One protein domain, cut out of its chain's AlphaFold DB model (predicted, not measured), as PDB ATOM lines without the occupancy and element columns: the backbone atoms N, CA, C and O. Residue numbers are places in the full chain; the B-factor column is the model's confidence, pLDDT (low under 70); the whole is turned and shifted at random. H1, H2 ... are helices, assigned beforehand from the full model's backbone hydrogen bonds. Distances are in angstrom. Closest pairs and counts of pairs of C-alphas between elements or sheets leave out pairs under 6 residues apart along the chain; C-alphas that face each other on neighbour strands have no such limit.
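Overview. This is residues 486 to 650 of the 1143 residues of the protein "short transient receptor potential channel 3" of Lingula unguis (UniProt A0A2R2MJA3). The long helix H4 is the spine of a rod, with H7 packed beside it on one side and H2 crossing its first half on another. Where H4 ends, the shorter helices H6, H5 and H1 gather in a head, and tiny H3 sits at the opposite end, in the turn from H2 into H4. The printed part has 165 residues with seven named helices, H1 to H7 in chain order, and no named strand, in the class all helix. It is loose, with a radius of gyration of the C-alphas of 20.9 A, and spans 67 by 28 by 24 A.

Arrangement. Start at H4, residues 561 to 593, the hub. H7, residues 629 to 650, touches it at a shallow tilt of 27 degrees, opposite ways; look at Ser 576 and Ser 633, the closest C-alphas, 4.2 A apart. H2, residues 529 to 552, touches H4 with residues 535 to 545 alone, at a steep tilt of 39 degrees, opposite ways; the closest C-alphas are those of Leu 542 and Ile 570, 6.7 A apart. H2 and H7 are apart. H3, residues 554 to 557, is close to H2 but not clearly touching, with the C-alphas of Val 549 and Tyr 557 closest at 6.1 A. Toward the other end of H4, residues 583 to 593 alone touch H6, residues 608 to 617, at a steep tilt of 60 degrees; the C-alphas of Ala 590 and Gln 613 come closest, at 5.0 A. H5, residues 597 to 604, touches H6 about perpendicular, at 75 degrees, with the C-alphas of Leu 603 and Ala 610 closest at 5.2 A. H1, residues 497 to 509, touches H5 with residues 502 to 506 alone; Tyr 502 and Glu 597 have the closest C-alphas, 5.6 A apart. In H1, H2 and H4 every O i to N i+4 pair is within hydrogen-bond range; in H5 it is 2 of 4, in H6 5 of 6 and in H7 15 of 18, while H3 is too short for such a pair.

Along the chain. Find C-alpha 561 at (-44.747, -48.493, 13.298); from there H4 runs 48.0 A to C-alpha 593 at (-9.376, -16.198, 16.312). H2 covers 35.4 A, H7 32.0 A and H1 18.8 A. H7 ends at C-alpha 650, at (-51.669, -40.987, 12.791).

Size, cuts and confidence. The C-alphas farthest apart are those of Val 509 and Phe 552, 67.3 A. The printed part has no cut. The links H1 to H2, residues 510 to 528, and H6 to H7 are long; the other four are tight. Mean pLDDT of the printed part is 86.0, and residues 486 to 490 and 511 to 514 are under 70.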
ATOM      1  N   ASN A 486     -33.883 -16.840   3.933       67.56
ATOM      2  CA  ASN A 486     -33.233 -16.099   2.859       67.56
ATOM      3  C   ASN A 486     -31.782 -15.738   3.260       67.56
ATOM      4  O   ASN A 486     -31.594 -14.984   4.221       67.56
ATOM      5  N   PRO A 487     -30.746 -16.207   2.531       61.12
ATOM      6  CA  PRO A 487     -29.346 -15.942   2.873       61.12
ATOM      7  C   PRO A 487     -28.956 -14.457   2.805       61.12
ATOM      8  O   PRO A 487     -27.947 -14.079   3.397       61.12
ATOM      9  N   ALA A 488     -29.753 -13.596   2.159       58.72
ATOM     10  CA  ALA A 488     -29.541 -12.145   2.163       58.72
ATOM     11  C   ALA A 488     -29.580 -11.521   3.574       58.72
ATOM     12  O   ALA A 488     -28.968 -10.477   3.790       58.72
ATOM     13  N   ASN A 489     -30.244 -12.178   4.534       59.28
ATOM     14  CA  ASN A 489     -30.316 -11.753   5.936       59.28
ATOM     15  C   ASN A 489     -29.111 -12.230   6.780       59.28
ATOM     16  O   ASN A 489     -29.060 -11.980   7.985       59.28
ATOM     17  N   GLY A 490     -28.151 -12.943   6.180       69.00
ATOM     18  CA  GLY A 490     -26.943 -13.400   6.863       69.00
ATOM     19  C   GLY A 490     -26.064 -12.230   7.311       69.00
ATOM     20  O   GLY A 490     -25.755 -11.332   6.527       69.00
ATOM     21  N   ARG A 491     -25.626 -12.249   8.578       79.38
ATOM     22  CA  ARG A 491     -24.680 -11.252   9.104       79.38
ATOM     23  C   ARG A 491     -23.381 -11.293   8.304       79.38
ATOM     24  O   ARG A 491     -22.833 -12.365   8.057       79.38
ATOM     25  N   ARG A 492     -22.884 -10.121   7.929       84.44
ATOM     26  CA  ARG A 492     -21.638  -9.962   7.176       84.44
ATOM     27  C   ARG A 492     -20.460  -9.649   8.093       84.44
ATOM     28  O   ARG A 492     -20.669  -9.311   9.262       84.44
ATOM     29  N   LEU A 493     -19.238  -9.751   7.572       84.81
ATOM     30  CA  LEU A 493     -18.028  -9.422   8.327       84.81
ATOM     31  C   LEU A 493     -18.029  -7.954   8.783       84.81
ATOM     32  O   LEU A 493     -17.620  -7.685   9.906       84.81
ATOM     33  N   SER A 494     -18.598  -7.039   7.992       84.19
ATOM     34  CA  SER A 494     -18.816  -5.626   8.353       84.19
ATOM     35  C   SER A 494     -19.602  -5.384   9.654       84.19
ATOM     36  O   SER A 494     -19.508  -4.305  10.230       84.19
ATOM     37  N   HIS A 495     -20.336  -6.374  10.181       84.81
ATOM     38  CA  HIS A 495     -20.968  -6.273  11.506       84.81
ATOM     39  C   HIS A 495     -19.956  -6.379  12.670       84.81
ATOM     40  O   HIS A 495     -20.261  -6.003  13.801       84.81
ATOM     41  N   TYR A 496     -18.752  -6.878  12.392       83.38
ATOM     42  CA  TYR A 496     -17.643  -7.065  13.322       83.38
ATOM     43  C   TYR A 496     -16.526  -6.065  12.994       83.38
ATOM     44  O   TYR A 496     -15.490  -6.425  12.441       83.38
ATOM     45  N   GLN A 497     -16.771  -4.790  13.311       81.75
ATOM     46  CA  GLN A 497     -15.977  -3.647  12.841       81.75
ATOM     47  C   GLN A 497     -14.441  -3.826  12.924       81.75
ATOM     48  O   GLN A 497     -13.801  -3.679  11.885       81.75
ATOM     49  N   PRO A 498     -13.811  -4.198  14.064       80.62
ATOM     50  CA  PRO A 498     -12.355  -4.331  14.093       80.62
ATOM     51  C   PRO A 498     -11.854  -5.519  13.253       80.62
ATOM     52  O   PRO A 498     -10.860  -5.378  12.547       80.62
ATOM     53  N   GLN A 499     -12.559  -6.659  13.243       84.00
ATOM     54  CA  GLN A 499     -12.233  -7.790  12.359       84.00
ATOM     55  C   GLN A 499     -12.327  -7.403  10.875       84.00
ATOM     56  O   GLN A 499     -11.498  -7.832  10.073       84.00
ATOM     57  N   TYR A 500     -13.319  -6.587  10.512       85.12
ATOM     58  CA  TYR A 500     -13.510  -6.064   9.162       85.12
ATOM     59  C   TYR A 500     -12.387  -5.103   8.746       85.12
ATOM     60  O   TYR A 500     -11.820  -5.254   7.665       85.12
ATOM     61  N   ASP A 501     -12.000  -4.176   9.625       84.12
ATOM     62  CA  ASP A 501     -10.923  -3.218   9.359       84.12
ATOM     63  C   ASP A 501      -9.553  -3.926   9.220       84.12
ATOM     64  O   ASP A 501      -8.762  -3.581   8.334       84.12
ATOM     65  N   TYR A 502      -9.287  -4.970  10.024       83.12
ATOM     66  CA  TYR A 502      -8.111  -5.838   9.858       83.12
ATOM     67  C   TYR A 502      -8.156  -6.631   8.541       83.12
ATOM     68  O   TYR A 502      -7.150  -6.678   7.828       83.12
ATOM     69  N   TYR A 503      -9.310  -7.199   8.171       83.44
ATOM     70  CA  TYR A 503      -9.487  -7.916   6.902       83.44
ATOM     71  C   TYR A 503      -9.253  -7.013   5.682       83.44
ATOM     72  O   TYR A 503      -8.493  -7.390   4.789       83.44
ATOM     73  N   LEU A 504      -9.836  -5.808   5.644       83.44
ATOM     74  CA  LEU A 504      -9.622  -4.859   4.545       83.44
ATOM     75  C   LEU A 504      -8.147  -4.458   4.417       83.44
ATOM     76  O   LEU A 504      -7.603  -4.421   3.309       83.44
ATOM     77  N   ARG A 505      -7.472  -4.193   5.543       81.00
ATOM     78  CA  ARG A 505      -6.035  -3.887   5.546       81.00
ATOM     79  C   ARG A 505      -5.216  -5.065   5.015       81.00
ATOM     80  O   ARG A 505      -4.369  -4.860   4.146       81.00
ATOM     81  N   HIS A 506      -5.508  -6.285   5.473       77.44
ATOM     82  CA  HIS A 506      -4.862  -7.503   4.987       77.44
ATOM     83  C   HIS A 506      -5.068  -7.690   3.479       77.44
ATOM     84  O   HIS A 506      -4.097  -7.862   2.745       77.44
ATOM     85  N   LYS A 507      -6.311  -7.577   2.994       81.00
ATOM     86  CA  LYS A 507      -6.691  -7.733   1.582       81.00
ATOM     87  C   LYS A 507      -5.935  -6.792   0.640       81.00
ATOM     88  O   LYS A 507      -5.548  -7.188  -0.459       81.00
ATOM     89  N   ASN A 508      -5.692  -5.554   1.069       80.12
ATOM     90  CA  ASN A 508      -4.942  -4.580   0.275       80.12
ATOM     91  C   ASN A 508      -3.460  -4.976   0.110       80.12
ATOM     92  O   ASN A 508      -2.891  -4.801  -0.972       80.12
ATOM     93  N   VAL A 509      -2.851  -5.569   1.143       76.88
ATOM     94  CA  VAL A 509      -1.451  -6.036   1.134       76.88
ATOM     95  C   VAL A 509      -1.316  -7.384   0.411       76.88
ATOM     96  O   VAL A 509      -0.567  -7.500  -0.560       76.88
ATOM     97  N   SER A 510      -2.094  -8.376   0.842       75.19
ATOM     98  CA  SER A 510      -2.137  -9.768   0.374       75.19
ATOM     99  C   SER A 510      -2.319  -9.909  -1.141       75.19
ATOM    100  O   SER A 510      -3.013  -9.111  -1.769       75.19
ATOM    101  N   ALA A 511      -1.733 -10.937  -1.758       66.38
ATOM    102  CA  ALA A 511      -2.010 -11.292  -3.160       66.38
ATOM    103  C   ALA A 511      -3.136 -12.336  -3.276       66.38
ATOM    104  O   ALA A 511      -3.976 -12.273  -4.170       66.38
ATOM    105  N   THR A 512      -3.168 -13.268  -2.326       67.00
ATOM    106  CA  THR A 512      -4.080 -14.411  -2.185       67.00
ATOM    107  C   THR A 512      -5.518 -14.007  -1.877       67.00
ATOM    108  O   THR A 512      -6.447 -14.606  -2.414       67.00
ATOM    109  N   THR A 513      -5.733 -12.980  -1.048       67.50
ATOM    110  CA  THR A 513      -7.092 -12.570  -0.635       67.50
ATOM    111  C   THR A 513      -7.751 -11.526  -1.551       67.50
ATOM    112  O   THR A 513      -8.941 -11.246  -1.406       67.50
ATOM    113  N   LYS A 514      -7.048 -11.016  -2.574       69.56
ATOM    114  CA  LYS A 514      -7.589 -10.020  -3.529       69.56
ATOM    115  C   LYS A 514      -8.772 -10.511  -4.377       69.56
ATOM    116  O   LYS A 514      -9.523  -9.682  -4.876       69.56
ATOM    117  N   GLY A 515      -8.963 -11.827  -4.515       72.31
ATOM    118  CA  GLY A 515     -10.098 -12.418  -5.241       72.31
ATOM    119  C   GLY A 515     -11.428 -12.470  -4.470       72.31
ATOM    120  O   GLY A 515     -12.458 -12.754  -5.074       72.31
ATOM    121  N   TYR A 516     -11.429 -12.210  -3.159       75.88
ATOM    122  CA  TYR A 516     -12.647 -12.203  -2.335       75.88
ATOM    123  C   TYR A 516     -13.344 -10.827  -2.390       75.88
ATOM    124  O   TYR A 516     -12.684  -9.820  -2.663       75.88
ATOM    125  N   PRO A 517     -14.662 -10.722  -2.124       81.06
ATOM    126  CA  PRO A 517     -15.354  -9.431  -2.042       81.06
ATOM    127  C   PRO A 517     -14.864  -8.585  -0.850       81.06
ATOM    128  O   PRO A 517     -14.146  -9.069   0.028       81.06
ATOM    129  N   ASP A 518     -15.193  -7.292  -0.835       80.75
ATOM    130  CA  ASP A 518     -14.807  -6.378   0.261       80.75
ATOM    131  C   ASP A 518     -15.531  -6.694   1.573       80.75
ATOM    132  O   ASP A 518     -14.958  -6.544   2.644       80.75
ATOM    133  N   ASP A 519     -16.756  -7.213   1.485       82.00
ATOM    134  CA  ASP A 519     -17.537  -7.696   2.619       82.00
ATOM    135  C   ASP A 519     -18.249  -8.996   2.224       82.00
ATOM    136  O   ASP A 519     -18.964  -9.037   1.217       82.00
ATOM    137  N   PHE A 520     -18.049 -10.063   2.998       82.88
ATOM    138  CA  PHE A 520     -18.669 -11.369   2.764       82.88
ATOM    139  C   PHE A 520     -19.624 -11.753   3.895       82.88
ATOM    140  O   PHE A 520     -19.481 -11.335   5.045       82.88
ATOM    141  N   ILE A 521     -20.625 -12.565   3.552       84.12
ATOM    142  CA  ILE A 521     -21.554 -13.142   4.526       84.12
ATOM    143  C   ILE A 521     -20.776 -14.151   5.379       84.12
ATOM    144  O   ILE A 521     -20.111 -15.040   4.845       84.12
ATOM    145  N   LEU A 522     -20.860 -14.007   6.700       84.44
ATOM    146  CA  LEU A 522     -20.291 -14.964   7.642       84.44
ATOM    147  C   LEU A 522     -21.160 -16.216   7.699       84.44
ATOM    148  O   LEU A 522     -22.387 -16.150   7.568       84.44
ATOM    149  N   ARG A 523     -20.538 -17.365   7.970       85.06
ATOM    150  CA  ARG A 523     -21.295 -18.572   8.307       85.06
ATOM    151  C   ARG A 523     -22.203 -18.298   9.521       85.06
ATOM    152  O   ARG A 523     -21.890 -17.469  10.384       85.06
ATOM    153  N   SER A 524     -23.363 -18.957   9.577       82.38
ATOM    154  CA  SER A 524     -24.279 -18.765  10.708       82.38
ATOM    155  C   SER A 524     -23.602 -19.197  12.014       82.38
ATOM    156  O   SER A 524     -22.960 -20.243  12.068       82.38
ATOM    157  N   HIS A 525     -23.717 -18.355  13.039       81.44
ATOM    158  CA  HIS A 525     -23.000 -18.455  14.318       81.44
ATOM    159  C   HIS A 525     -23.881 -18.104  15.531       81.44
ATOM    160  O   HIS A 525     -23.424 -18.147  16.672       81.44
ATOM    161  N   VAL A 526     -25.146 -17.743  15.298       81.81
ATOM    162  CA  VAL A 526     -26.179 -17.529  16.318       81.81
ATOM    163  C   VAL A 526     -27.455 -18.205  15.806       81.81
ATOM    164  O   VAL A 526     -27.805 -17.962  14.650       81.81
ATOM    165  N   PRO A 527     -28.129 -19.044  16.618       83.94
ATOM    166  CA  PRO A 527     -29.389 -19.669  16.224       83.94
ATOM    167  C   PRO A 527     -30.477 -18.614  16.012       83.94
ATOM    168  O   PRO A 527     -30.527 -17.611  16.729       83.94
ATOM    169  N   ASP A 528     -31.363 -18.850  15.048       84.75
ATOM    170  CA  ASP A 528     -32.478 -17.936  14.788       84.75
ATOM    171  C   ASP A 528     -33.578 -18.038  15.866       84.75
ATOM    172  O   ASP A 528     -33.742 -19.057  16.537       84.75
ATOM    173  N   SER A 529     -34.383 -16.986  16.013       87.50
ATOM    174  CA  SER A 529     -35.502 -16.943  16.963       87.50
ATOM    175  C   SER A 529     -36.550 -18.026  16.674       87.50
ATOM    176  O   SER A 529     -37.078 -18.633  17.607       87.50
ATOM    177  N   LEU A 530     -36.820 -18.316  15.392       88.19
ATOM    178  CA  LEU A 530     -37.700 -19.420  14.994       88.19
ATOM    179  C   LEU A 530     -37.045 -20.782  15.247       88.19
ATOM    180  O   LEU A 530     -37.723 -21.739  15.616       88.19
ATOM    181  N   GLU A 531     -35.723 -20.875  15.103       88.19
ATOM    182  CA  GLU A 531     -34.963 -22.105  15.332       88.19
ATOM    183  C   GLU A 531     -34.955 -22.504  16.815       88.19
ATOM    184  O   GLU A 531     -35.239 -23.656  17.145       88.19
ATOM    185  N   ILE A 532     -34.737 -21.543  17.721       90.69
ATOM    186  CA  ILE A 532     -34.867 -21.741  19.175       90.69
ATOM    187  C   ILE A 532     -36.278 -22.243  19.521       90.69
ATOM    188  O   ILE A 532     -36.434 -23.172  20.318       90.69
ATOM    189  N   LEU A 533     -37.313 -21.674  18.896       90.56
ATOM    190  CA  LEU A 533     -38.702 -22.076  19.116       90.56
ATOM    191  C   LEU A 533     -38.982 -23.507  18.618       90.56
ATOM    192  O   LEU A 533     -39.607 -24.298  19.328       90.56
ATOM    193  N   ILE A 534     -38.464 -23.871  17.441       92.50
ATOM    194  CA  ILE A 534     -38.532 -25.232  16.885       92.50
ATOM    195  C   ILE A 534     -37.828 -26.238  17.814       92.50
ATOM    196  O   ILE A 534     -38.386 -27.302  18.096       92.50
ATOM    197  N   VAL A 535     -36.662 -25.889  18.371       92.50
ATOM    198  CA  VAL A 535     -35.942 -26.725  19.352       92.50
ATOM    199  C   VAL A 535     -36.758 -26.933  20.635       92.50
ATOM    200  O   VAL A 535     -36.821 -28.061  21.126       92.50
ATOM    201  N   ILE A 536     -37.453 -25.910  21.149       92.00
ATOM    202  CA  ILE A 536     -38.356 -26.051  22.311       92.00
ATOM    203  C   ILE A 536     -39.480 -27.065  22.020       92.00
ATOM    204  O   ILE A 536     -39.780 -27.914  22.862       92.00
ATOM    205  N   TRP A 537     -40.067 -27.038  20.818       93.38
ATOM    206  CA  TRP A 537     -41.049 -28.045  20.394       93.38
ATOM    207  C   TRP A 537     -40.446 -29.459  20.336       93.38
ATOM    208  O   TRP A 537     -41.054 -30.405  20.835       93.38
ATOM    209  N   ILE A 538     -39.239 -29.617  19.786       94.12
ATOM    210  CA  ILE A 538     -38.557 -30.919  19.671       94.12
ATOM    211  C   ILE A 538     -38.223 -31.508  21.047       94.12
ATOM    212  O   ILE A 538     -38.460 -32.694  21.273       94.12
ATOM    213  N   VAL A 539     -37.758 -30.690  21.998       92.38
ATOM    214  CA  VAL A 539     -37.540 -31.116  23.394       92.38
ATOM    215  C   VAL A 539     -38.858 -31.538  24.054       92.38
ATOM    216  O   VAL A 539     -38.895 -32.536  24.774       92.38
ATOM    217  N   GLY A 540     -39.962 -30.840  23.773       91.00
ATOM    218  CA  GLY A 540     -41.284 -31.206  24.287       91.00
ATOM    219  C   GLY A 540     -41.826 -32.515  23.702       91.00
ATOM    220  O   GLY A 540     -42.427 -33.300  24.440       91.00
ATOM    221  N   MET A 541     -41.579 -32.783  22.412       91.50
ATOM    222  CA  MET A 541     -41.894 -34.069  21.773       91.50
ATOM    223  C   MET A 541     -41.034 -35.200  22.347       91.50
ATOM    224  O   MET A 541     -41.577 -36.227  22.742       91.50
ATOM    225  N   LEU A 542     -39.720 -34.993  22.496       91.94
ATOM    226  CA  LEU A 542     -38.824 -35.955  23.148       91.94
ATOM    227  C   LEU A 542     -39.316 -36.311  24.561       91.94
ATOM    228  O   LEU A 542     -39.391 -37.486  24.908       91.94
ATOM    229  N   TRP A 543     -39.705 -35.315  25.362       89.62
ATOM    230  CA  TRP A 543     -40.236 -35.533  26.711       89.62
ATOM    231  C   TRP A 543     -41.556 -36.325  26.718       89.62
ATOM    232  O   TRP A 543     -41.763 -37.179  27.585       89.62
ATOM    233  N   GLN A 544     -42.431 -36.090  25.735       87.56
ATOM    234  CA  GLN A 544     -43.659 -36.865  25.548       87.56
ATOM    235  C   GLN A 544     -43.356 -38.336  25.216       87.56
ATOM    236  O   GLN A 544     -43.881 -39.223  25.893       87.56
ATOM    237  N   GLU A 545     -42.466 -38.604  24.258       88.94
ATOM    238  CA  GLU A 545     -42.090 -39.974  23.884       88.94
ATOM    239  C   GLU A 545     -41.354 -40.698  25.022       88.94
ATOM    240  O   GLU A 545     -41.676 -41.845  25.332       88.94
ATOM    241  N   CYS A 546     -40.449 -40.028  25.748       88.75
ATOM    242  CA  CYS A 546     -39.819 -40.590  26.950       88.75
ATOM    243  C   CYS A 546     -40.857 -41.015  28.003       88.75
ATOM    244  O   CYS A 546     -40.719 -42.079  28.614       88.75
ATOM    245  N   LYS A 547     -41.924 -40.227  28.195       84.31
ATOM    246  CA  LYS A 547     -43.030 -40.592  29.090       84.31
ATOM    247  C   LYS A 547     -43.841 -41.777  28.554       84.31
ATOM    248  O   LYS A 547     -44.209 -42.647  29.344       84.31
ATOM    249  N   GLN A 548     -44.088 -41.854  27.245       85.19
ATOM    250  CA  GLN A 548     -44.802 -42.983  26.638       85.19
ATOM    251  C   GLN A 548     -43.991 -44.287  26.753       85.19
ATOM    252  O   GLN A 548     -44.522 -45.305  27.203       85.19
ATOM    253  N   VAL A 549     -42.684 -44.251  26.468       89.19
ATOM    254  CA  VAL A 549     -41.756 -45.383  26.667       89.19
ATOM    255  C   VAL A 549     -41.723 -45.831  28.133       89.19
ATOM    256  O   VAL A 549     -41.704 -47.033  28.395       89.19
ATOM    257  N   TYR A 550     -41.766 -44.901  29.094       86.56
ATOM    258  CA  TYR A 550     -41.834 -45.230  30.524       86.56
ATOM    259  C   TYR A 550     -43.157 -45.911  30.924       86.56
ATOM    260  O   TYR A 550     -43.151 -46.814  31.756       86.56
ATOM    261  N   GLN A 551     -44.291 -45.508  30.335       81.00
ATOM    262  CA  GLN A 551     -45.614 -46.044  30.683       81.00
ATOM    263  C   GLN A 551     -45.931 -47.408  30.047       81.00
ATOM    264  O   GLN A 551     -46.540 -48.246  30.708       81.00
ATOM    265  N   PHE A 552     -45.536 -47.637  28.789       80.31
ATOM    266  CA  PHE A 552     -45.808 -48.891  28.065       80.31
ATOM    267  C   PHE A 552     -44.622 -49.870  28.054       80.31
ATOM    268  O   PHE A 552     -44.787 -51.056  27.778       80.31
ATOM    269  N   GLY A 553     -43.414 -49.391  28.357       86.25
ATOM    270  CA  GLY A 553     -42.185 -50.163  28.228       86.25
ATOM    271  C   GLY A 553     -41.699 -50.270  26.778       86.25
ATOM    272  O   GLY A 553     -42.469 -50.362  25.819       86.25
ATOM    273  N   ILE A 554     -40.374 -50.305  26.611       88.06
ATOM    274  CA  ILE A 554     -39.711 -50.245  25.298       88.06
ATOM    275  C   ILE A 554     -40.147 -51.356  24.322       88.06
ATOM    276  O   ILE A 554     -40.203 -51.129  23.114       88.06
ATOM    277  N   ARG A 555     -40.508 -52.546  24.827       87.50
ATOM    278  CA  ARG A 555     -40.936 -53.677  23.987       87.50
ATOM    279  C   ARG A 555     -42.292 -53.442  23.322       87.50
ATOM    280  O   ARG A 555     -42.436 -53.805  22.161       87.50
ATOM    281  N   GLU A 556     -43.273 -52.879  24.026       83.81
ATOM    282  CA  GLU A 556     -44.595 -52.617  23.435       83.81
ATOM    283  C   GLU A 556     -44.559 -51.370  22.546       83.81
ATOM    284  O   GLU A 556     -45.129 -51.380  21.453       83.81
ATOM    285  N   TYR A 557     -43.803 -50.347  22.959       88.38
ATOM    286  CA  TYR A 557     -43.559 -49.134  22.178       88.38
ATOM    287  C   TYR A 557     -42.990 -49.450  20.778       88.38
ATOM    288  O   TYR A 557     -43.575 -49.066  19.764       88.38
ATOM    289  N   LEU A 558     -41.907 -50.236  20.698       87.38
ATOM    290  CA  LEU A 558     -41.252 -50.593  19.428       87.38
ATOM    291  C   LEU A 558     -42.054 -51.564  18.539       87.38
ATOM    292  O   LEU A 558     -41.625 -51.857  17.426       87.38
ATOM    293  N   TRP A 559     -43.212 -52.072  18.976       86.12
ATOM    294  CA  TRP A 559     -44.109 -52.857  18.112       86.12
ATOM    295  C   TRP A 559     -45.081 -51.995  17.291       86.12
ATOM    296  O   TRP A 559     -45.791 -52.518  16.428       86.12
ATOM    297  N   SER A 560     -45.109 -50.679  17.518       85.75
ATOM    298  CA  SER A 560     -45.912 -49.727  16.752       85.75
ATOM    299  C   SER A 560     -45.064 -49.013  15.696       85.75
ATOM    300  O   SER A 560     -44.111 -48.305  16.016       85.75
ATOM    301  N   LEU A 561     -45.438 -49.154  14.417       84.81
ATOM    302  CA  LEU A 561     -44.747 -48.493  13.298       84.81
ATOM    303  C   LEU A 561     -44.761 -46.961  13.416       84.81
ATOM    304  O   LEU A 561     -43.797 -46.314  13.020       84.81
ATOM    305  N   TYR A 562     -45.827 -46.391  13.984       88.06
ATOM    306  CA  TYR A 562     -45.922 -44.949  14.214       88.06
ATOM    307  C   TYR A 562     -44.921 -44.478  15.274       88.06
ATOM    308  O   TYR A 562     -44.223 -43.506  15.038       88.06
ATOM    309  N   ASN A 563     -44.756 -45.225  16.366       90.50
ATOM    310  CA  ASN A 563     -43.796 -44.909  17.428       90.50
ATOM    311  C   ASN A 563     -42.333 -45.033  16.957       90.50
ATOM    312  O   ASN A 563     -41.472 -44.264  17.380       90.50
ATOM    313  N   ILE A 564     -42.042 -45.964  16.037       90.75
ATOM    314  CA  ILE A 564     -40.736 -46.033  15.355       90.75
ATOM    315  C   ILE A 564     -40.502 -44.777  14.499       90.75
ATOM    316  O   ILE A 564     -39.399 -44.234  14.513       90.75
ATOM    317  N   LEU A 565     -41.528 -44.311  13.778       90.81
ATOM    318  CA  LEU A 565     -41.485 -43.095  12.958       90.81
ATOM    319  C   LEU A 565     -41.297 -41.838  13.823       90.81
ATOM    320  O   LEU A 565     -40.491 -40.978  13.482       90.81
ATOM    321  N   ASP A 566     -41.967 -41.763  14.975       91.12
ATOM    322  CA  ASP A 566     -41.795 -40.679  15.948       91.12
ATOM    323  C   ASP A 566     -40.362 -40.642  16.495       91.12
ATOM    324  O   ASP A 566     -39.706 -39.598  16.479       91.12
ATOM    325  N   SER A 567     -39.831 -41.799  16.903       92.56
ATOM    326  CA  SER A 567     -38.446 -41.915  17.368       92.56
ATOM    327  C   SER A 567     -37.413 -41.592  16.287       92.56
ATOM    328  O   SER A 567     -36.413 -40.947  16.601       92.56
ATOM    329  N   SER A 568     -37.617 -42.001  15.028       93.31
ATOM    330  CA  SER A 568     -36.670 -41.693  13.946       93.31
ATOM    331  C   SER A 568     -36.715 -40.217  13.545       93.31
ATOM    332  O   SER A 568     -35.661 -39.600  13.409       93.31
ATOM    333  N   MET A 569     -37.909 -39.618  13.470       94.88
ATOM    334  CA  MET A 569     -38.106 -38.175  13.285       94.88
ATOM    335  C   MET A 569     -37.354 -37.369  14.353       94.88
ATOM    336  O   MET A 569     -36.569 -36.480  14.021       94.88
ATOM    337  N   ILE A 570     -37.563 -37.690  15.635       94.19
ATOM    338  CA  ILE A 570     -36.933 -36.978  16.756       94.19
ATOM    339  C   ILE A 570     -35.408 -37.186  16.755       94.19
ATOM    340  O   ILE A 570     -34.669 -36.225  16.965       94.19
ATOM    341  N   MET A 571     -34.920 -38.392  16.440       95.12
ATOM    342  CA  MET A 571     -33.483 -38.669  16.299       95.12
ATOM    343  C   MET A 571     -32.839 -37.831  15.181       95.12
ATOM    344  O   MET A 571     -31.793 -37.217  15.401       95.12
ATOM    345  N   CYS A 572     -33.462 -37.753  14.000       95.75
ATOM    346  CA  CYS A 572     -32.978 -36.924  12.892       95.75
ATOM    347  C   CYS A 572     -32.978 -35.429  13.251       95.75
ATOM    348  O   CYS A 572     -31.983 -34.750  12.991       95.75
ATOM    349  N   TYR A 573     -34.031 -34.923  13.908       95.56
ATOM    350  CA  TYR A 573     -34.075 -33.535  14.378       95.56
ATOM    351  C   TYR A 573     -32.963 -33.223  15.387       95.56
ATOM    352  O   TYR A 573     -32.213 -32.270  15.185       95.56
ATOM    353  N   ILE A 574     -32.820 -34.027  16.447       95.31
ATOM    354  CA  ILE A 574     -31.785 -33.816  17.473       95.31
ATOM    355  C   ILE A 574     -30.391 -33.851  16.836       95.31
ATOM    356  O   ILE A 574     -29.587 -32.962  17.099       95.31
ATOM    357  N   THR A 575     -30.127 -34.814  15.948       95.38
ATOM    358  CA  THR A 575     -28.830 -34.943  15.260       95.38
ATOM    359  C   THR A 575     -28.549 -33.758  14.328       95.38
ATOM    360  O   THR A 575     -27.426 -33.266  14.279       95.38
ATOM    361  N   SER A 576     -29.563 -33.237  13.627       95.44
ATOM    362  CA  SER A 576     -29.437 -31.994  12.852       95.44
ATOM    363  C   SER A 576     -29.054 -30.808  13.745       95.44
ATOM    364  O   SER A 576     -28.090 -30.098  13.456       95.44
ATOM    365  N   PHE A 577     -29.781 -30.583  14.844       93.12
ATOM    366  CA  PHE A 577     -29.558 -29.408  15.688       93.12
ATOM    367  C   PHE A 577     -28.266 -29.476  16.513       93.12
ATOM    368  O   PHE A 577     -27.636 -28.436  16.708       93.12
ATOM    369  N   THR A 578     -27.795 -30.661  16.921       93.88
ATOM    370  CA  THR A 578     -26.461 -30.786  17.534       93.88
ATOM    371  C   THR A 578     -25.341 -30.507  16.532       93.88
ATOM    372  O   THR A 578     -24.400 -29.794  16.877       93.88
ATOM    373  N   LEU A 579     -25.453 -30.969  15.279       93.44
ATOM    374  CA  LEU A 579     -24.491 -30.631  14.221       93.44
ATOM    375  C   LEU A 579     -24.483 -29.125  13.907       93.44
ATOM    376  O   LEU A 579     -23.405 -28.535  13.836       93.44
ATOM    377  N   ARG A 580     -25.653 -28.470  13.808       91.06
ATOM    378  CA  ARG A 580     -25.729 -27.002  13.656       91.06
ATOM    379  C   ARG A 580     -25.075 -26.266  14.821       91.06
ATOM    380  O   ARG A 580     -24.276 -25.368  14.586       91.06
ATOM    381  N   TYR A 581     -25.356 -26.675  16.059       92.06
ATOM    382  CA  TYR A 581     -24.749 -26.077  17.249       92.06
ATOM    383  C   TYR A 581     -23.215 -26.202  17.246       92.06
ATOM    384  O   TYR A 581     -22.518 -25.229  17.529       92.06
ATOM    385  N   ILE A 582     -22.673 -27.357  16.841       92.56
ATOM    386  CA  ILE A 582     -21.223 -27.552  16.671       92.56
ATOM    387  C   ILE A 582     -20.660 -26.588  15.611       92.56
ATOM    388  O   ILE A 582     -19.631 -25.954  15.855       92.56
ATOM    389  N   CYS A 583     -21.342 -26.413  14.474       90.19
ATOM    390  CA  CYS A 583     -20.956 -25.424  13.462       90.19
ATOM    391  C   CYS A 583     -21.013 -23.981  13.998       90.19
ATOM    392  O   CYS A 583     -20.145 -23.177  13.653       90.19
ATOM    393  N   TYR A 584     -21.979 -23.644  14.858       90.50
ATOM    394  CA  TYR A 584     -22.087 -22.312  15.462       90.50
ATOM    395  C   TYR A 584     -20.919 -22.024  16.406       90.50
ATOM    396  O   TYR A 584     -20.278 -20.986  16.262       90.50
ATOM    397  N   GLU A 585     -20.575 -22.950  17.303       91.00
ATOM    398  CA  GLU A 585     -19.420 -22.786  18.195       91.00
ATOM    399  C   GLU A 585     -18.091 -22.735  17.425       91.00
ATOM    400  O   GLU A 585     -17.237 -21.904  17.731       91.00
ATOM    401  N   LYS A 586     -17.926 -23.542  16.364       90.62
ATOM    402  CA  LYS A 586     -16.748 -23.453  15.480       90.62
ATOM    403  C   LYS A 586     -16.658 -22.109  14.753       90.62
ATOM    404  O   LYS A 586     -15.577 -21.531  14.693       90.62
ATOM    405  N   THR A 587     -17.779 -21.576  14.273       88.88
ATOM    406  CA  THR A 587     -17.803 -20.269  13.598       88.88
ATOM    407  C   THR A 587     -17.529 -19.121  14.576       88.88
ATOM    408  O   THR A 587     -16.733 -18.236  14.268       88.88
ATOM    409  N   LYS A 588     -18.102 -19.149  15.791       89.62
ATOM    410  CA  LYS A 588     -17.772 -18.187  16.863       89.62
ATOM    411  C   LYS A 588     -16.283 -18.215  17.206       89.62
ATOM    412  O   LYS A 588     -15.673 -17.156  17.336       89.62
ATOM    413  N   TYR A 589     -15.701 -19.410  17.332       90.12
ATOM    414  CA  TYR A 589     -14.278 -19.575  17.616       90.12
ATOM    415  C   TYR A 589     -13.403 -18.990  16.498       90.12
ATOM    416  O   TYR A 589     -12.467 -18.254  16.796       90.12
ATOM    417  N   ALA A 590     -13.751 -19.212  15.225       88.69
ATOM    418  CA  ALA A 590     -13.057 -18.598  14.091       88.69
ATOM    419  C   ALA A 590     -13.149 -17.056  14.098       88.69
ATOM    420  O   ALA A 590     -12.129 -16.386  13.946       88.69
ATOM    421  N   ILE A 591     -14.330 -16.475  14.355       87.50
ATOM    422  CA  ILE A 591     -14.503 -15.011  14.488       87.50
ATOM    423  C   ILE A 591     -13.647 -14.454  15.644       87.50
ATOM    424  O   ILE A 591     -13.071 -13.371  15.527       87.50
ATOM    425  N   GLY A 592     -13.527 -15.199  16.750       88.38
ATOM    426  CA  GLY A 592     -12.647 -14.859  17.872       88.38
ATOM    427  C   GLY A 592     -11.152 -14.995  17.556       88.38
ATOM    428  O   GLY A 592     -10.360 -14.175  18.009       88.38
ATOM    429  N   TYR A 593     -10.761 -15.988  16.751       87.69
ATOM    430  CA  TYR A 593      -9.376 -16.198  16.312       87.69
ATOM    431  C   TYR A 593      -8.879 -15.038  15.436       87.69
ATOM    432  O   TYR A 593      -7.769 -14.552  15.627       87.69
ATOM    433  N   PHE A 594      -9.719 -14.538  14.527       86.12
ATOM    434  CA  PHE A 594      -9.401 -13.411  13.637       86.12
ATOM    435  C   PHE A 594      -9.605 -12.016  14.266       86.12
ATOM    436  O   PHE A 594      -9.667 -11.011  13.554       86.12
ATOM    437  N   ALA A 595      -9.689 -11.932  15.599       84.56
ATOM    438  CA  ALA A 595      -9.813 -10.674  16.339       84.56
ATOM    439  C   ALA A 595      -8.508  -9.854  16.437       84.56
ATOM    440  O   ALA A 595      -8.551  -8.730  16.938       84.56
ATOM    441  N   SER A 596      -7.368 -10.380  15.975       83.88
ATOM    442  CA  SER A 596      -6.081  -9.671  15.933       83.88
ATOM    443  C   SER A 596      -5.435  -9.701  14.544       83.88
ATOM    444  O   SER A 596      -5.596 -10.647  13.773       83.88
ATOM    445  N   GLU A 597      -4.686  -8.643  14.230       77.38
ATOM    446  CA  GLU A 597      -4.110  -8.388  12.902       77.38
ATOM    447  C   GLU A 597      -3.115  -9.483  12.463       77.38
ATOM    448  O   GLU A 597      -3.213 -10.003  11.350       77.38
ATOM    449  N   ASP A 598      -2.243  -9.931  13.376       81.56
ATOM    450  CA  ASP A 598      -1.247 -10.994  13.138       81.56
ATOM    451  C   ASP A 598      -1.871 -12.315  12.654       81.56
ATOM    452  O   ASP A 598      -1.253 -13.071  11.898       81.56
ATOM    453  N   LYS A 599      -3.109 -12.609  13.079       83.25
ATOM    454  CA  LYS A 599      -3.813 -13.850  12.727       83.25
ATOM    455  C   LYS A 599      -4.325 -13.872  11.294       83.25
ATOM    456  O   LYS A 599      -4.465 -14.957  10.735       83.25
ATOM    457  N   TRP A 600      -4.521 -12.708  10.678       81.44
ATOM    458  CA  TRP A 600      -4.753 -12.625   9.239       81.44
ATOM    459  C   TRP A 600      -3.458 -12.897   8.466       81.44
ATOM    460  O   TRP A 600      -3.463 -13.736   7.572       81.44
ATOM    461  N   TYR A 601      -2.329 -12.309   8.874       78.94
ATOM    462  CA  TYR A 601      -1.031 -12.538   8.219       78.94
ATOM    463  C   TYR A 601      -0.589 -14.016   8.241       78.94
ATOM    464  O   TYR A 601      -0.046 -14.522   7.258       78.94
ATOM    465  N   GLN A 602      -0.884 -14.751   9.320       82.12
ATOM    466  CA  GLN A 602      -0.606 -16.195   9.416       82.12
ATOM    467  C   GLN A 602      -1.350 -17.049   8.367       82.12
ATOM    468  O   GLN A 602      -0.883 -18.137   8.022       82.12
ATOM    469  N   LEU A 603      -2.456 -16.553   7.796       81.19
ATOM    470  CA  LEU A 603      -3.160 -17.213   6.691       81.19
ATOM    471  C   LEU A 603      -2.332 -17.199   5.394       81.19
ATOM    472  O   LEU A 603      -2.241 -18.224   4.720       81.19
ATOM    473  N   ASP A 604      -1.690 -16.070   5.075       74.38
ATOM    474  CA  ASP A 604      -0.857 -15.896   3.872       74.38
ATOM    475  C   ASP A 604       0.517 -16.581   3.997       74.38
ATOM    476  O   ASP A 604       1.072 -17.036   2.999       74.38
ATOM    477  N   VAL A 605       1.028 -16.754   5.224       80.62
ATOM    478  CA  VAL A 605       2.174 -17.643   5.523       80.62
ATOM    479  C   VAL A 605       1.819 -19.128   5.297       80.62
ATOM    480  O   VAL A 605       2.703 -19.981   5.217       80.62
ATOM    481  N   GLY A 606       0.531 -19.454   5.145       77.56
ATOM    482  CA  GLY A 606       0.044 -20.810   4.902       77.56
ATOM    483  C   GLY A 606      -0.088 -21.658   6.167       77.56
ATOM    484  O   GLY A 606      -0.095 -22.888   6.069       77.56
ATOM    485  N   GLU A 607      -0.190 -21.039   7.349       86.94
ATOM    486  CA  GLU A 607      -0.320 -21.764   8.614       86.94
ATOM    487  C   GLU A 607      -1.601 -22.612   8.620       86.94
ATOM    488  O   GLU A 607      -2.715 -22.118   8.417       86.94
ATOM    489  N   VAL A 608      -1.441 -23.919   8.861       85.62
ATOM    490  CA  VAL A 608      -2.529 -24.908   8.764       85.62
ATOM    491  C   VAL A 608      -3.694 -24.553   9.691       85.62
ATOM    492  O   VAL A 608      -4.850 -24.694   9.298       85.62
ATOM    493  N   GLU A 609      -3.408 -24.036  10.887       85.56
ATOM    494  CA  GLU A 609      -4.442 -23.654  11.849       85.56
ATOM    495  C   GLU A 609      -5.231 -22.420  11.390       85.56
ATOM    496  O   GLU A 609      -6.460 -22.460  11.365       85.56
ATOM    497  N   ALA A 610      -4.557 -21.360  10.926       83.62
ATOM    498  CA  ALA A 610      -5.226 -20.180  10.374       83.62
ATOM    499  C   ALA A 610      -6.121 -20.550   9.175       83.62
ATOM    500  O   ALA A 610      -7.276 -20.126   9.098       83.62
ATOM    501  N   ARG A 611      -5.640 -21.430   8.283       84.12
ATOM    502  CA  ARG A 611      -6.424 -21.958   7.154       84.12
ATOM    503  C   ARG A 611      -7.638 -22.779   7.607       84.12
ATOM    504  O   ARG A 611      -8.714 -22.641   7.022       84.12
ATOM    505  N   ASN A 612      -7.492 -23.593   8.652       87.50
ATOM    506  CA  ASN A 612      -8.589 -24.366   9.236       87.50
ATOM    507  C   ASN A 612      -9.652 -23.473   9.890       87.50
ATOM    508  O   ASN A 612     -10.834 -23.793   9.799       87.50
ATOM    509  N   GLN A 613      -9.272 -22.355  10.517       87.56
ATOM    510  CA  GLN A 613     -10.241 -21.405  11.075       87.56
ATOM    511  C   GLN A 613     -10.921 -20.565   9.986       87.56
ATOM    512  O   GLN A 613     -12.135 -20.365  10.040       87.56
ATOM    513  N   PHE A 614     -10.186 -20.142   8.952       85.50
ATOM    514  CA  PHE A 614     -10.742 -19.386   7.821       85.50
ATOM    515  C   PHE A 614     -11.845 -20.168   7.086       85.50
ATOM    516  O   PHE A 614     -12.862 -19.592   6.702       85.50
ATOM    517  N   TYR A 615     -11.710 -21.497   6.991       88.06
ATOM    518  CA  TYR A 615     -12.750 -22.389   6.470       88.06
ATOM    519  C   TYR A 615     -14.112 -22.222   7.174       88.06
ATOM    520  O   TYR A 615     -15.144 -22.158   6.509       88.06
ATOM    521  N   TRP A 616     -14.137 -22.123   8.509       87.69
ATOM    522  CA  TRP A 616     -15.393 -21.979   9.266       87.69
ATOM    523  C   TRP A 616     -16.010 -20.582   9.153       87.69
ATOM    524  O   TRP A 616     -17.205 -20.431   9.394       87.69
ATOM    525  N   LEU A 617     -15.220 -19.578   8.763       84.75
ATOM    526  CA  LEU A 617     -15.656 -18.192   8.594       84.75
ATOM    527  C   LEU A 617     -16.489 -17.993   7.310       84.75
ATOM    528  O   LEU A 617     -17.438 -17.205   7.295       84.75
ATOM    529  N   ILE A 618     -16.149 -18.726   6.241       82.88
ATOM    530  CA  ILE A 618     -16.716 -18.590   4.890       82.88
ATOM    531  C   ILE A 618     -18.128 -19.199   4.790       82.88
ATOM    532  O   ILE A 618     -18.331 -20.392   5.027       82.88
ATOM    533  N   ALA A 619     -19.107 -18.407   4.335       83.50
ATOM    534  CA  ALA A 619     -20.457 -18.897   4.019       83.50
ATOM    535  C   ALA A 619     -20.625 -19.482   2.599       83.50
ATOM    536  O   ALA A 619     -21.681 -20.045   2.306       83.50
ATOM    537  N   ASP A 620     -19.634 -19.341   1.711       83.62
ATOM    538  CA  ASP A 620     -19.712 -19.855   0.337       83.62
ATOM    539  C   ASP A 620     -19.681 -21.390   0.296       83.62
ATOM    540  O   ASP A 620     -18.667 -22.034   0.577       83.62
ATOM    541  N   ARG A 621     -20.813 -21.959  -0.128       85.31
ATOM    542  CA  ARG A 621     -21.059 -23.393  -0.294       85.31
ATOM    543  C   ARG A 621     -20.090 -24.072  -1.271       85.31
ATOM    544  O   ARG A 621     -19.831 -25.262  -1.098       85.31
ATOM    545  N   TYR A 622     -19.538 -23.360  -2.258       86.69
ATOM    546  CA  TYR A 622     -18.580 -23.941  -3.211       86.69
ATOM    547  C   TYR A 622     -17.239 -24.307  -2.551       86.69
ATOM    548  O   TYR A 622     -16.597 -25.279  -2.943       86.69
ATOM    549  N   LEU A 623     -16.836 -23.561  -1.517       86.00
ATOM    550  CA  LEU A 623     -15.576 -23.764  -0.795       86.00
ATOM    551  C   LEU A 623     -15.696 -24.768   0.369       86.00
ATOM    552  O   LEU A 623     -14.700 -25.076   1.026       86.00
ATOM    553  N   TRP A 624     -16.897 -25.295   0.633       89.50
ATOM    554  CA  TRP A 624     -17.143 -26.268   1.699       89.50
ATOM    555  C   TRP A 624     -16.721 -27.693   1.304       89.50
ATOM    556  O   TRP A 624     -16.827 -28.123   0.156       89.50
ATOM    557  N   GLN A 625     -16.264 -28.468   2.287       89.50
ATOM    558  CA  GLN A 625     -15.907 -29.874   2.121       89.50
ATOM    559  C   GLN A 625     -17.146 -30.730   1.813       89.50
ATOM    560  O   GLN A 625     -18.231 -30.505   2.350       89.50
ATOM    561  N   LYS A 626     -16.958 -31.785   1.005       88.06
ATOM    562  CA  LYS A 626     -18.032 -32.699   0.555       88.06
ATOM    563  C   LYS A 626     -18.859 -33.320   1.694       88.06
ATOM    564  O   LYS A 626     -20.014 -33.659   1.478       88.06
ATOM    565  N   TYR A 627     -18.269 -33.459   2.883       89.12
ATOM    566  CA  TYR A 627     -18.892 -34.043   4.076       89.12
ATOM    567  C   TYR A 627     -18.939 -33.065   5.262       89.12
ATOM    568  O   TYR A 627     -18.806 -33.472   6.413       89.12
ATOM    569  N   ASP A 628     -19.100 -31.762   5.000       90.94
ATOM    570  CA  ASP A 628     -19.286 -30.775   6.066       90.94
ATOM    571  C   ASP A 628     -20.529 -31.099   6.923       90.94
ATOM    572  O   ASP A 628     -21.620 -31.370   6.409       90.94
ATOM    573  N   ALA A 629     -20.366 -31.022   8.247       90.25
ATOM    574  CA  ALA A 629     -21.423 -31.190   9.240       90.25
ATOM    575  C   ALA A 629     -22.667 -30.323   8.963       90.25
ATOM    576  O   ALA A 629     -23.782 -30.749   9.267       90.25
ATOM    577  N   PHE A 630     -22.512 -29.146   8.348       90.00
ATOM    578  CA  PHE A 630     -23.641 -28.300   7.966       90.00
ATOM    579  C   PHE A 630     -24.517 -28.950   6.882       90.00
ATOM    580  O   PHE A 630     -25.737 -28.985   7.048       90.00
ATOM    581  N   TYR A 631     -23.927 -29.538   5.833       91.81
ATOM    582  CA  TYR A 631     -24.676 -30.265   4.796       91.81
ATOM    583  C   TYR A 631     -25.374 -31.504   5.365       91.81
ATOM    584  O   TYR A 631     -26.535 -31.762   5.049       91.81
ATOM    585  N   ILE A 632     -24.698 -32.231   6.258       93.56
ATOM    586  CA  ILE A 632     -25.288 -33.373   6.971       93.56
ATOM    587  C   ILE A 632     -26.480 -32.902   7.827       93.56
ATOM    588  O   ILE A 632     -27.521 -33.558   7.838       93.56
ATOM    589  N   SER A 633     -26.383 -31.734   8.476       92.88
ATOM    590  CA  SER A 633     -27.497 -31.150   9.232       92.88
ATOM    591  C   SER A 633     -28.677 -30.736   8.344       92.88
ATOM    592  O   SER A 633     -29.817 -31.040   8.679       92.88
ATOM    593  N   GLU A 634     -28.441 -30.105   7.186       91.06
ATOM    594  CA  GLU A 634     -29.512 -29.735   6.247       91.06
ATOM    595  C   GLU A 634     -30.211 -30.974   5.668       91.06
ATOM    596  O   GLU A 634     -31.441 -31.009   5.616       91.06
ATOM    597  N   GLY A 635     -29.453 -32.017   5.316       93.62
ATOM    598  CA  GLY A 635     -30.003 -33.291   4.846       93.62
ATOM    599  C   GLY A 635     -30.853 -33.999   5.905       93.62
ATOM    600  O   GLY A 635     -31.985 -34.398   5.628       93.62
ATOM    601  N   LEU A 636     -30.355 -34.107   7.142       95.00
ATOM    602  CA  LEU A 636     -31.108 -34.701   8.253       95.00
ATOM    603  C   LEU A 636     -32.343 -33.871   8.634       95.00
ATOM    604  O   LEU A 636     -33.381 -34.455   8.946       95.00
ATOM    605  N   PHE A 637     -32.270 -32.539   8.557       93.81
ATOM    606  CA  PHE A 637     -33.418 -31.649   8.752       93.81
ATOM    607  C   PHE A 637     -34.487 -31.859   7.673       93.81
ATOM    608  O   PHE A 637     -35.663 -32.009   7.996       93.81
ATOM    609  N   ALA A 638     -34.096 -31.950   6.398       93.88
ATOM    610  CA  ALA A 638     -35.022 -32.220   5.298       93.88
ATOM    611  C   ALA A 638     -35.722 -33.585   5.451       93.88
ATOM    612  O   ALA A 638     -36.942 -33.671   5.301       93.88
ATOM    613  N   ILE A 639     -34.979 -34.634   5.826       95.19
ATOM    614  CA  ILE A 639     -35.540 -35.964   6.122       95.19
ATOM    615  C   ILE A 639     -36.515 -35.890   7.309       95.19
ATOM    616  O   ILE A 639     -37.631 -36.407   7.221       95.19
ATOM    617  N   ALA A 640     -36.141 -35.211   8.398       94.44
ATOM    618  CA  ALA A 640     -36.995 -35.046   9.573       94.44
ATOM    619  C   ALA A 640     -38.299 -34.287   9.256       94.44
ATOM    620  O   ALA A 640     -39.364 -34.681   9.736       94.44
ATOM    621  N   ASN A 641     -38.244 -33.272   8.385       93.19
ATOM    622  CA  ASN A 641     -39.416 -32.525   7.924       93.19
ATOM    623  C   ASN A 641     -40.389 -33.415   7.124       93.19
ATOM    624  O   ASN A 641     -41.603 -33.363   7.345       93.19
ATOM    625  N   VAL A 642     -39.884 -34.283   6.236       94.81
ATOM    626  CA  VAL A 642     -40.719 -35.263   5.507       94.81
ATOM    627  C   VAL A 642     -41.387 -36.239   6.481       94.81
ATOM    628  O   VAL A 642     -42.589 -36.501   6.372       94.81
ATOM    629  N   LEU A 643     -40.647 -36.723   7.486       93.38
ATOM    630  CA  LEU A 643     -41.211 -37.568   8.539       93.38
ATOM    631  C   LEU A 643     -42.291 -36.824   9.349       93.38
ATOM    632  O   LEU A 643     -43.357 -37.399   9.579       93.38
ATOM    633  N   SER A 644     -42.104 -35.542   9.686       92.44
ATOM    634  CA  SER A 644     -43.116 -34.777  10.429       92.44
ATOM    635  C   SER A 644     -44.402 -34.522   9.644       92.44
ATOM    636  O   SER A 644     -45.491 -34.631  10.204       92.44
ATOM    637  N   PHE A 645     -44.339 -34.284   8.330       91.25
ATOM    638  CA  PHE A 645     -45.572 -34.234   7.534       91.25
ATOM    639  C   PHE A 645     -46.269 -35.603   7.475       91.25
ATOM    640  O   PHE A 645     -47.496 -35.678   7.581       91.25
ATOM    641  N   SER A 646     -45.513 -36.705   7.402       90.44
ATOM    642  CA  SER A 646     -46.094 -38.058   7.386       90.44
ATOM    643  C   SER A 646     -46.825 -38.435   8.692       90.44
ATOM    644  O   SER A 646     -47.800 -39.197   8.656       90.44
ATOM    645  N   ARG A 647     -46.439 -37.845   9.836       88.50
ATOM    646  CA  ARG A 647     -47.076 -38.051  11.152       88.50
ATOM    647  C   ARG A 647     -48.546 -37.624  11.197       88.50
ATOM    648  O   ARG A 647     -49.303 -38.234  11.949       88.50
ATOM    649  N   ILE A 648     -49.000 -36.685  10.358       87.88
ATOM    650  CA  ILE A 648     -50.432 -36.319  10.265       87.88
ATOM    651  C   ILE A 648     -51.311 -37.563  10.033       87.88
ATOM    652  O   ILE A 648     -52.427 -37.643  10.550       87.88
ATOM    653  N   SER A 649     -50.793 -38.578   9.327       87.12
ATOM    654  CA  SER A 649     -51.514 -39.834   9.098       87.12
ATOM    655  C   SER A 649     -51.972 -40.531  10.388       87.12
ATOM    656  O   SER A 649     -53.031 -41.149  10.383       87.12
ATOM    657  N   ALA A 650     -51.268 -40.385  11.516       85.75
ATOM    658  CA  ALA A 650     -51.669 -40.987  12.791       85.75
ATOM    659  C   ALA A 650     -53.009 -40.445  13.341       85.75
ATOM    660  O   ALA A 650     -53.660 -41.126  14.132       85.75
TER     661      ALA A 650